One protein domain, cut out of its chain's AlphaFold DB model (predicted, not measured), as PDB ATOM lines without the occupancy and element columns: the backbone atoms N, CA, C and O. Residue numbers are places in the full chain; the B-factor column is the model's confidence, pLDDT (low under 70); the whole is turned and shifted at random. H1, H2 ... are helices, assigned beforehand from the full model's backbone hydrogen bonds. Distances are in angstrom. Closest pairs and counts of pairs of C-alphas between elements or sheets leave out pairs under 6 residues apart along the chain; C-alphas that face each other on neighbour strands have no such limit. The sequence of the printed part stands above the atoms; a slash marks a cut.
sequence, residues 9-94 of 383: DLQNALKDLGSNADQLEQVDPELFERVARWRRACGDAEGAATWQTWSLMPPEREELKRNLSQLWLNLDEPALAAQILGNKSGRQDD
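Overview. This is residues 9 to 94 of the 383 residues of an uncharacterized protein of Synechococcus sp. ROS8604 (UniProt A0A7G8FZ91). Two helical hairpins, H2 with H3 and H4 with H5, stand apart from each other, and H1 bridges them, crossing H2 steeply and meeting H4 more lightly, where Gly 18 comes closest to Lys 65. A tail without a named helix, residues 86 to 94, follows H5. The 86 printed residues hold five named helices, H1 to H5 in chain order, and no named strand; the class is all helix. The whole is compact, with a radius of gyration of the C-alphas of 12.2 A and spans of 36 by 29 by 23 A.

Arrangement. H1, residues 9 to 19, touches H2, residues 29 to 41, at a steep tilt of 50 degrees, opposite ways; the closest C-alphas, of Ala 13 and Leu 31, are 5.5 A apart. H2 and H3, residues 45 to 56, form a hairpin at a shallow tilt of 10 degrees, with the C-alphas of Ala 36 and Ala 48 closest at 4.1 A. H4, residues 61 to 74, is apart from H2 and H3. With residues 65 to 68 alone H4 only just touches H1, with 3 pairs of C-alphas within 8 A, the closest those of Gly 18 and Lys 65 at 7.0 A. H4 and H5, residues 78 to 85, form a hairpin at a shallow tilt of 6 degrees; the C-alphas of Ser 69 and Ala 81 are closest, at 4.4 A. Every O i to N i+4 pair is within hydrogen-bond range in H1, H2, H4 and H5, and 7 of 8 are in H3.

Along the chain. H1 begins at C-alpha 9 (240.854, 298.485, 225.557) and is 15.4 A long. H2 measures 18.9 A, H3 17.2 A and H4 20.0 A. H5, 10.4 A, ends at C-alpha 85 (226.650, 304.715, 241.430).

Size, cuts and confidence. The C-alphas of Ala 41 and Gly 90 are farthest apart, at 37.4 A. The printed part has no cut and no long link. Residues 86 to 93 have pLDDT under 70.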
ATOM      1  N   ASP A   9     240.864 297.094 225.994       82.56
ATOM      2  CA  ASP A   9     240.854 298.485 225.557       82.56
ATOM      3  C   ASP A   9     239.481 299.138 225.752       82.56
ATOM      4  O   ASP A   9     239.398 300.339 226.010       82.56
ATOM      5  N   LEU A  10     238.399 298.352 225.669       87.69
ATOM      6  CA  LEU A  10     237.056 298.817 226.006       87.69
ATOM      7  C   LEU A  10     236.885 298.919 227.521       87.69
ATOM      8  O   LEU A  10     236.309 299.886 228.009       87.69
ATOM      9  N   GLN A  11     237.401 297.942 228.271       86.19
ATOM     10  CA  GLN A  11     237.311 297.954 229.728       86.19
ATOM     11  C   GLN A  11     238.020 299.182 230.324       86.19
ATOM     12  O   GLN A  11     237.495 299.796 231.251       86.19
ATOM     13  N   ASN A  12     239.170 299.567 229.762       87.44
ATOM     14  CA  ASN A  12     239.879 300.793 230.126       87.44
ATOM     15  C   ASN A  12     239.061 302.036 229.760       87.44
ATOM     16  O   ASN A  12     238.818 302.866 230.629       87.44
ATOM     17  N   ALA A  13     238.523 302.103 228.538       87.88
ATOM     18  CA  ALA A  13     237.700 303.237 228.120       87.88
ATOM     19  C   ALA A  13     236.480 303.456 229.034       87.88
ATOM     20  O   ALA A  13     236.192 304.582 229.431       87.88
ATOM     21  N   LEU A  14     235.792 302.383 229.432       89.69
ATOM     22  CA  LEU A  14     234.653 302.454 230.351       89.69
ATOM     23  C   LEU A  14     235.055 302.900 231.769       89.69
ATOM     24  O   LEU A  14     234.282 303.591 232.436       89.69
ATOM     25  N   LYS A  15     236.244 302.510 232.248       86.62
ATOM     26  CA  LYS A  15     236.779 302.948 233.550       86.62
ATOM     27  C   LYS A  15     237.185 304.420 233.529       86.62
ATOM     28  O   LYS A  15     236.904 305.129 234.498       86.62
ATOM     29  N   ASP A  16     237.786 304.878 232.436       86.56
ATOM     30  CA  ASP A  16     238.193 306.272 232.250       86.56
ATOM     31  C   ASP A  16     236.964 307.183 232.178       86.56
ATOM     32  O   ASP A  16     236.887 308.188 232.886       86.56
ATOM     33  N   LEU A  17     235.943 306.768 231.421       87.56
ATOM     34  CA  LEU A  17     234.639 307.435 231.377       87.56
ATOM     35  C   LEU A  17     233.975 307.509 232.759       87.56
ATOM     36  O   LEU A  17     233.433 308.546 233.130       87.56
ATOM     37  N   GLY A  18     234.030 306.425 233.541       83.75
ATOM     38  CA  GLY A  18     233.469 306.393 234.893       83.75
ATOM     39  C   GLY A  18     234.224 307.278 235.889       83.75
ATOM     40  O   GLY A  18     233.600 307.923 236.731       83.75
ATOM     41  N   SER A  19     235.553 307.337 235.784       83.00
ATOM     42  CA  SER A  19     236.409 308.132 236.678       83.00
ATOM     43  C   SER A  19     236.288 309.633 236.414       83.00
ATOM     44  O   SER A  19     236.347 310.429 237.349       83.00
ATOM     45  N   ASN A  20     236.059 310.006 235.154       81.06
ATOM     46  CA  ASN A  20     235.961 311.394 234.707       81.06
ATOM     47  C   ASN A  20     234.511 311.874 234.520       81.06
ATOM     48  O   ASN A  20     234.288 312.961 233.992       81.06
ATOM     49  N   ALA A  21     233.517 311.110 234.991       73.88
ATOM     50  CA  ALA A  21     232.096 311.450 234.855       73.88
ATOM     51  C   ALA A  21     231.715 312.808 235.489       73.88
ATOM     52  O   ALA A  21     230.684 313.381 235.150       73.88
ATOM     53  N   ASP A  22     232.540 313.332 236.401       72.25
ATOM     54  CA  ASP A  22     232.331 314.626 237.064       72.25
ATOM     55  C   ASP A  22     232.875 315.818 236.252       72.25
ATOM     56  O   ASP A  22     232.514 316.958 236.533       72.25
ATOM     57  N   GLN A  23     233.728 315.572 235.252       80.38
ATOM     58  CA  GLN A  23     234.389 316.585 234.418       80.38
ATOM     59  C   GLN A  23     234.228 316.240 232.932       80.38
ATOM     60  O   GLN A  23     235.199 316.088 232.194       80.38
ATOM     61  N   LEU A  24     232.973 316.110 232.497       77.25
ATOM     62  CA  LEU A  24     232.607 315.641 231.156       77.25
ATOM     63  C   LEU A  24     233.197 316.461 230.005       77.25
ATOM     64  O   LEU A  24     233.503 315.901 228.960       77.25
ATOM     65  N   GLU A  25     233.416 317.759 230.211       73.44
ATOM     66  CA  GLU A  25     234.038 318.654 229.224       73.44
ATOM     67  C   GLU A  25     235.502 318.294 228.909       73.44
ATOM     68  O   GLU A  25     236.040 318.735 227.897       73.44
ATOM     69  N   GLN A  26     236.154 317.504 229.767       74.50
ATOM     70  CA  GLN A  26     237.552 317.080 229.619       74.50
ATOM     71  C   GLN A  26     237.687 315.615 229.187       74.50
ATOM     72  O   GLN A  26     238.801 315.109 229.047       74.50
ATOM     73  N   VAL A  27     236.565 314.917 229.000       82.38
ATOM     74  CA  VAL A  27     236.555 313.521 228.564       82.38
ATOM     75  C   VAL A  27     236.856 313.460 227.072       82.38
ATOM     76  O   VAL A  27     236.196 314.119 226.274       82.38
ATOM     77  N   ASP A  28     237.834 312.637 226.698       86.38
ATOM     78  CA  ASP A  28     238.203 312.411 225.301       86.38
ATOM     79  C   ASP A  28     237.018 311.817 224.502       86.38
ATOM     80  O   ASP A  28     236.549 310.716 224.832       86.38
ATOM     81  N   PRO A  29     236.532 312.507 223.445       89.00
ATOM     82  CA  PRO A  29     235.474 312.018 222.564       89.00
ATOM     83  C   PRO A  29     235.706 310.604 222.016       89.00
ATOM     84  O   PRO A  29     234.743 309.848 221.847       89.00
ATOM     85  N   GLU A  30     236.965 310.205 221.790       91.88
ATOM     86  CA  GLU A  30     237.303 308.879 221.259       91.88
ATOM     87  C   GLU A  30     236.836 307.734 222.170       91.88
ATOM     88  O   GLU A  30     236.565 306.622 221.693       91.88
ATOM     89  N   LEU A  31     236.710 307.986 223.479       91.56
ATOM     90  CA  LEU A  31     236.221 307.002 224.443       91.56
ATOM     91  C   LEU A  31     234.754 306.651 224.173       91.56
ATOM     92  O   LEU A  31     234.399 305.469 224.148       91.56
ATOM     93  N   PHE A  32     233.914 307.651 223.894       92.25
ATOM     94  CA  PHE A  32     232.506 307.446 223.544       92.25
ATOM     95  C   PHE A  32     232.359 306.705 222.208       92.25
ATOM     96  O   PHE A  32     231.601 305.735 222.114       92.25
ATOM     97  N   GLU A  33     233.145 307.081 221.195       92.75
ATOM     98  CA  GLU A  33     233.137 306.412 219.886       92.75
ATOM     99  C   GLU A  33     233.578 304.948 219.964       92.75
ATOM    100  O   GLU A  33     233.110 304.089 219.207       92.75
ATOM    101  N   ARG A  34     234.509 304.632 220.868       93.00
ATOM    102  CA  ARG A  34     234.970 303.258 221.088       93.00
ATOM    103  C   ARG A  34     233.855 302.389 221.660       93.00
ATOM    104  O   ARG A  34     233.633 301.286 221.156       93.00
ATOM    105  N   VAL A  35     233.110 302.903 222.642       91.94
ATOM    106  CA  VAL A  35     231.924 302.220 223.179       91.94
ATOM    107  C   VAL A  35     230.853 302.069 222.096       91.94
ATOM    108  O   VAL A  35     230.320 300.973 221.922       91.94
ATOM    109  N   ALA A  36     230.595 303.113 221.305       92.25
ATOM    110  CA  ALA A  36     229.630 303.076 220.206       92.25
ATOM    111  C   ALA A  36     229.953 301.985 219.168       92.25
ATOM    112  O   ALA A  36     229.086 301.186 218.803       92.25
ATOM    113  N   ARG A  37     231.215 301.897 218.724       92.44
ATOM    114  CA  ARG A  37     231.678 300.862 217.783       92.44
ATOM    115  C   ARG A  37     231.495 299.455 218.339       92.44
ATOM    116  O   ARG A  37     231.024 298.577 217.614       92.44
ATOM    117  N   TRP A  38     231.824 299.246 219.612       91.69
ATOM    118  CA  TRP A  38     231.629 297.955 220.263       91.69
ATOM    119  C   TRP A  38     230.145 297.576 220.359       91.69
ATOM    120  O   TRP A  38     229.778 296.479 219.942       91.69
ATOM    121  N   ARG A  39     229.270 298.491 220.801       89.81
ATOM    122  CA  ARG A  39     227.815 298.234 220.867       89.81
ATOM    123  C   ARG A  39     227.242 297.873 219.499       89.81
ATOM    124  O   ARG A  39     226.478 296.916 219.389       89.81
ATOM    125  N   ARG A  40     227.688 298.561 218.440       91.06
ATOM    126  CA  ARG A  40     227.294 298.252 217.058       91.06
ATOM    127  C   ARG A  40     227.741 296.850 216.644       91.06
ATOM    128  O   ARG A  40     226.956 296.128 216.037       91.06
ATOM    129  N   ALA A  41     228.962 296.444 216.997       88.62
ATOM    130  CA  ALA A  41     229.461 295.091 216.745       88.62
ATOM    131  C   ALA A  41     228.678 294.015 217.522       88.62
ATOM    132  O   ALA A  41     228.512 292.902 217.031       88.62
ATOM    133  N   CYS A  42     228.141 294.356 218.697       85.19
ATOM    134  CA  CYS A  42     227.238 293.504 219.472       85.19
ATOM    135  C   CYS A  42     225.785 293.494 218.957       85.19
ATOM    136  O   CYS A  42     224.948 292.803 219.536       85.19
ATOM    137  N   GLY A  43     225.471 294.233 217.887       85.44
ATOM    138  CA  GLY A  43     224.125 294.317 217.313       85.44
ATOM    139  C   GLY A  43     223.190 295.315 218.005       85.44
ATOM    140  O   GLY A  43     222.018 295.386 217.652       85.44
ATOM    141  N   ASP A  44     223.688 296.113 218.951       85.62
ATOM    142  CA  ASP A  44     222.927 297.178 219.606       85.62
ATOM    143  C   ASP A  44     223.090 298.501 218.845       85.62
ATOM    144  O   ASP A  44     223.923 299.351 219.174       85.62
ATOM    145  N   ALA A  45     222.321 298.641 217.764       88.19
ATOM    146  CA  ALA A  45     222.388 299.800 216.879       88.19
ATOM    147  C   ALA A  45     221.902 301.096 217.551       88.19
ATOM    148  O   ALA A  45     222.490 302.151 217.318       88.19
ATOM    149  N   GLU A  46     220.857 301.012 218.378       86.31
ATOM    150  CA  GLU A  46     220.269 302.163 219.069       86.31
ATOM    151  C   GLU A  46     221.219 302.684 220.147       86.31
ATOM    152  O   GLU A  46     221.609 303.851 220.109       86.31
ATOM    153  N   GLY A  47     221.716 301.802 221.021       86.50
ATOM    154  CA  GLY A  47     222.725 302.183 222.002       86.50
ATOM    155  C   GLY A  47     224.008 302.681 221.336       86.50
ATOM    156  O   GLY A  47     224.580 303.676 221.771       86.50
ATOM    157  N   ALA A  48     224.455 302.068 220.236       90.25
ATOM    158  CA  ALA A  48     225.600 302.588 219.487       90.25
ATOM    159  C   ALA A  48     225.377 304.015 218.963       90.25
ATOM    160  O   ALA A  48     226.307 304.818 218.981       90.25
ATOM    161  N   ALA A  49     224.169 304.339 218.496       90.94
ATOM    162  CA  ALA A  49     223.834 305.683 218.041       90.94
ATOM    163  C   ALA A  49     223.870 306.690 219.198       90.94
ATOM    164  O   ALA A  49     224.500 307.734 219.055       90.94
ATOM    165  N   THR A  50     223.290 306.357 220.355       90.94
ATOM    166  CA  THR A  50     223.329 307.209 221.556       90.94
ATOM    167  C   THR A  50     224.762 307.542 221.965       90.94
ATOM    168  O   THR A  50     225.117 308.710 222.108       90.94
ATOM    169  N   TRP A  51     225.621 306.526 222.074       92.75
ATOM    170  CA  TRP A  51     227.020 306.712 222.468       92.75
ATOM    171  C   TRP A  51     227.837 307.468 221.412       92.75
ATOM    172  O   TRP A  51     228.724 308.241 221.766       92.75
ATOM    173  N   GLN A  52     227.527 307.308 220.122       93.19
ATOM    174  CA  GLN A  52     228.150 308.117 219.074       93.19
ATOM    175  C   GLN A  52     227.731 309.586 219.196       93.19
ATOM    176  O   GLN A  52     228.577 310.464 219.067       93.19
ATOM    177  N   THR A  53     226.461 309.875 219.479       92.62
ATOM    178  CA  THR A  53     225.993 311.251 219.706       92.62
ATOM    179  C   THR A  53     226.734 311.896 220.874       92.62
ATOM    180  O   THR A  53     227.139 313.050 220.773       92.62
ATOM    181  N   TRP A  54     227.008 311.138 221.936       93.12
ATOM    182  CA  TRP A  54     227.753 311.624 223.099       93.12
ATOM    183  C   TRP A  54     229.209 311.997 222.831       93.12
ATOM    184  O   TRP A  54     229.742 312.853 223.530       93.12
ATOM    185  N   SER A  55     229.835 311.427 221.796       90.88
ATOM    186  CA  SER A  55     231.160 311.884 221.350       90.88
ATOM    187  C   SER A  55     231.136 313.322 220.814       90.88
ATOM    188  O   SER A  55     232.124 314.039 220.923       90.88
ATOM    189  N   LEU A  56     230.000 313.759 220.259       89.94
ATOM    190  CA  LEU A  56     229.813 315.105 219.710       89.94
ATOM    191  C   LEU A  56     229.219 316.065 220.744       89.94
ATOM    192  O   LEU A  56     229.534 317.253 220.751       89.94
ATOM    193  N   MET A  57     228.325 315.550 221.585       88.75
ATOM    194  CA  MET A  57     227.591 316.294 222.600       88.75
ATOM    195  C   MET A  57     227.531 315.463 223.886       88.75
ATOM    196  O   MET A  57     226.621 314.638 224.018       88.75
ATOM    197  N   PRO A  58     228.486 315.649 224.817       86.44
ATOM    198  CA  PRO A  58     228.521 314.894 226.062       86.44
ATOM    199  C   PRO A  58     227.182 314.979 226.817       86.44
ATOM    200  O   PRO A  58     226.581 316.056 226.866       86.44
ATOM    201  N   PRO A  59     226.699 313.861 227.384       87.88
ATOM    202  CA  PRO A  59     225.421 313.806 228.087       87.88
ATOM    203  C   PRO A  59     225.477 314.543 229.423       87.88
ATOM    204  O   PRO A  59     226.533 314.993 229.866       87.88
ATOM    205  N   GLU A  60     224.353 314.591 230.133       86.06
ATOM    206  CA  GLU A  60     224.388 314.973 231.541       86.06
ATOM    207  C   GLU A  60     225.113 313.915 232.391       86.06
ATOM    208  O   GLU A  60     225.082 312.712 232.112       86.06
ATOM    209  N   ARG A  61     225.734 314.359 233.490       84.06
ATOM    210  CA  ARG A  61     226.471 313.501 234.435       84.06
ATOM    211  C   ARG A  61     225.675 312.271 234.869       84.06
ATOM    212  O   ARG A  61     226.201 311.159 234.867       84.06
ATOM    213  N   GLU A  62     224.418 312.470 235.247       80.31
ATOM    214  CA  GLU A  62     223.577 311.385 235.756       80.31
ATOM    215  C   GLU A  62     223.133 310.425 234.647       80.31
ATOM    216  O   GLU A  62     223.034 309.218 234.874       80.31
ATOM    217  N   GLU A  63     222.958 310.920 233.420       84.56
ATOM    218  CA  GLU A  63     222.683 310.083 232.251       84.56
ATOM    219  C   GLU A  63     223.888 309.194 231.903       84.56
ATOM    220  O   GLU A  63     223.714 307.991 231.663       84.56
ATOM    221  N   LEU A  64     225.113 309.739 231.953       87.44
ATOM    222  CA  LEU A  64     226.332 308.957 231.739       87.44
ATOM    223  C   LEU A  64     226.495 307.871 232.805       87.44
ATOM    224  O   LEU A  64     226.711 306.704 232.469       87.44
ATOM    225  N   LYS A  65     226.386 308.233 234.089       85.56
ATOM    226  CA  LYS A  65     226.522 307.279 235.200       85.56
ATOM    227  C   LYS A  65     225.504 306.149 235.097       85.56
ATOM    228  O   LYS A  65     225.869 304.982 235.256       85.56
ATOM    229  N   ARG A  66     224.247 306.479 234.781       83.75
ATOM    230  CA  ARG A  66     223.179 305.499 234.576       83.75
ATOM    231  C   ARG A  66     223.547 304.508 233.473       83.75
ATOM    232  O   ARG A  66     223.594 303.305 233.713       83.75
ATOM    233  N   ASN A  67     223.907 305.005 232.293       86.69
ATOM    234  CA  ASN A  67     224.215 304.147 231.152       86.69
ATOM    235  C   ASN A  67     225.504 303.334 231.334       86.69
ATOM    236  O   ASN A  67     225.546 302.171 230.932       86.69
ATOM    237  N   LEU A  68     226.536 303.901 231.968       88.81
ATOM    238  CA  LEU A  68     227.751 303.164 232.321       88.81
ATOM    239  C   LEU A  68     227.461 302.057 233.335       88.81
ATOM    240  O   LEU A  68     227.912 300.929 233.146       88.81
ATOM    241  N   SER A  69     226.707 302.351 234.398       87.88
ATOM    242  CA  SER A  69     226.369 301.346 235.411       87.88
ATOM    243  C   SER A  69     225.552 300.200 234.812       87.88
ATOM    244  O   SER A  69     225.882 299.040 235.049       87.88
ATOM    245  N   GLN A  70     224.577 300.496 233.946       85.25
ATOM    246  CA  GLN A  70     223.822 299.477 233.219       85.25
ATOM    247  C   GLN A  70     224.728 298.626 232.317       85.25
ATOM    248  O   GLN A  70     224.557 297.409 232.248       85.25
ATOM    249  N   LEU A  71     225.711 299.237 231.649       87.94
ATOM    250  CA  LEU A  71     226.669 298.523 230.805       87.94
ATOM    251  C   LEU A  71     227.522 297.564 231.651       87.94
ATOM    252  O   LEU A  71     227.597 296.381 231.326       87.94
ATOM    253  N   TRP A  72     228.066 298.015 232.782       88.81
ATOM    254  CA  TRP A  72     228.799 297.146 233.710       88.81
ATOM    255  C   TRP A  72     227.938 296.028 234.299       88.81
ATOM    256  O   TRP A  72     228.389 294.889 234.397       88.81
ATOM    257  N   LEU A  73     226.680 296.314 234.641       84.88
ATOM    258  CA  LEU A  73     225.740 295.295 235.108       84.88
ATOM    259  C   LEU A  73     225.468 294.246 234.025       84.88
ATOM    260  O   LEU A  73     225.445 293.055 234.339       84.88
ATOM    261  N   ASN A  74     225.319 294.655 232.763       83.88
ATOM    262  CA  ASN A  74     225.141 293.744 231.629       83.88
ATOM    263  C   ASN A  74     226.398 292.905 231.345       83.88
ATOM    264  O   ASN A  74     226.275 291.770 230.893       83.88
ATOM    265  N   LEU A  75     227.586 293.438 231.644       85.19
ATOM    266  CA  LEU A  75     228.874 292.737 231.556       85.19
ATOM    267  C   LEU A  75     229.185 291.844 232.767       85.19
ATOM    268  O   LEU A  75     230.258 291.256 232.824       85.19
ATOM    269  N   ASP A  76     228.257 291.738 233.717       84.94
ATOM    270  CA  ASP A  76     228.420 290.986 234.964       84.94
ATOM    271  C   ASP A  76     229.539 291.492 235.894       84.94
ATOM    272  O   ASP A  76     230.128 290.737 236.659       84.94
ATOM    273  N   GLU A  77     229.764 292.809 235.895       87.69
ATOM    274  CA  GLU A  77     230.754 293.503 236.732       87.69
ATOM    275  C   GLU A  77     230.073 294.417 237.780       87.69
ATOM    276  O   GLU A  77     230.163 295.652 237.713       87.69
ATOM    277  N   PRO A  78     229.360 293.862 238.783       85.12
ATOM    278  CA  PRO A  78     228.583 294.653 239.740       85.12
ATOM    279  C   PRO A  78     229.454 295.550 240.635       85.12
ATOM    280  O   PRO A  78     228.986 296.586 241.103       85.12
ATOM    281  N   ALA A  79     230.721 295.194 240.870       85.44
ATOM    282  CA  ALA A  79     231.634 296.012 241.668       85.44
ATOM    283  C   ALA A  79     231.956 297.355 240.984       85.44
ATOM    284  O   ALA A  79     231.969 298.392 241.645       85.44
ATOM    285  N   LEU A  80     232.158 297.346 239.663       86.25
ATOM    286  CA  LEU A  80     232.420 298.557 238.880       86.25
ATOM    287  C   LEU A  80     231.157 299.414 238.742       86.25
ATOM    288  O   LEU A  80     231.222 300.633 238.894       86.25
ATOM    289  N   ALA A  81     229.991 298.783 238.565       85.81
ATOM    290  CA  ALA A  81     228.711 299.488 238.599       85.81
ATOM    291  C   ALA A  81     228.489 300.207 239.946       85.81
ATOM    292  O   ALA A  81     228.095 301.373 239.968       85.81
ATOM    293  N   ALA A  82     228.808 299.546 241.066       84.38
ATOM    294  CA  ALA A  82     228.693 300.128 242.402       84.38
ATOM    295  C   ALA A  82     229.608 301.344 242.613       84.38
ATOM    296  O   ALA A  82     229.205 302.293 243.280       84.38
ATOM    297  N   GLN A  83     230.820 301.346 242.045       84.50
ATOM    298  CA  GLN A  83     231.738 302.487 242.143       84.50
ATOM    299  C   GLN A  83     231.189 303.729 241.434       84.50
ATOM    300  O   GLN A  83     231.310 304.840 241.949       84.50
ATOM    301  N   ILE A  84     230.547 303.540 240.281       83.31
ATOM    302  CA  ILE A  84     229.968 304.634 239.490       83.31
ATOM    303  C   ILE A  84     228.719 305.198 240.171       83.31
ATOM    304  O   ILE A  84     228.568 306.417 240.261       83.31
ATOM    305  N   LEU A  85     227.862 304.323 240.704       79.06
ATOM    306  CA  LEU A  85     226.650 304.715 241.430       79.06
ATOM    307  C   LEU A  85     226.956 305.296 242.826       79.06
ATOM    308  O   LEU A  85     226.213 306.133 243.326       79.06
ATOM    309  N   GLY A  86     228.055 304.878 243.463       66.19
ATOM    310  CA  GLY A  86     228.412 305.232 244.842       66.19
ATOM    311  C   GLY A  86     229.210 306.528 245.031       66.19
ATOM    312  O   GLY A  86     229.569 306.854 246.166       66.19
ATOM    313  N   ASN A  87     229.525 307.280 243.972       52.47
ATOM    314  CA  ASN A  87     230.446 308.414 244.082       52.47
ATOM    315  C   ASN A  87     229.790 309.734 244.569       52.47
ATOM    316  O   ASN A  87     229.240 310.524 243.804       52.47
ATOM    317  N   LYS A  88     230.006 309.987 245.872       47.25
ATOM    318  CA  LYS A  88     230.296 311.267 246.573       47.25
ATOM    319  C   LYS A  88     229.214 312.301 246.903       47.25
ATOM    320  O   LYS A  88     229.490 313.148 247.751       47.25
ATOM    321  N   SER A  89     228.000 312.245 246.384       43.12
ATOM    322  CA  SER A  89     226.893 313.025 246.963       43.12
ATOM    323  C   SER A  89     226.087 312.089 247.846       43.12
ATOM    324  O   SER A  89     225.503 311.153 247.331       43.12
ATOM    325  N   GLY A  90     226.051 312.299 249.165       42.34
ATOM    326  CA  GLY A  90     225.366 311.441 250.154       42.34
ATOM    327  C   GLY A  90     223.842 311.264 249.992       42.34
ATOM    328  O   GLY A  90     223.158 310.952 250.962       42.34
ATOM    329  N   ARG A  91     223.299 311.476 248.793       46.97
ATOM    330  CA  ARG A  91     222.003 310.993 248.333       46.97
ATOM    331  C   ARG A  91     222.274 309.789 247.433       46.97
ATOM    332  O   ARG A  91     222.824 309.944 246.352       46.97
ATOM    333  N   GLN A  92     221.929 308.592 247.901       56.25
ATOM    334  CA  GLN A  92     221.742 307.466 246.991       56.25
ATOM    335  C   GLN A  92     220.610 307.860 246.045       56.25
ATOM    336  O   GLN A  92     219.480 308.043 246.501       56.25
ATOM    337  N   ASP A  93     220.923 308.053 244.769       68.44
ATOM    338  CA  ASP A  93     219.897 308.313 243.772       68.44
ATOM    339  C   ASP A  93     219.129 307.015 243.541       68.44
ATOM    340  O   ASP A  93     219.660 306.013 243.044       68.44
ATOM    341  N   ASP A  94     217.870 307.019 243.982       81.50
ATOM    342  CA  ASP A  94     216.987 305.882 243.807       81.50
ATOM    343  C   ASP A  94     216.797 305.654 242.305       81.50
ATOM    344  O   ASP A  94     216.149 306.439 241.613       81.50
TER     345      ASP A  94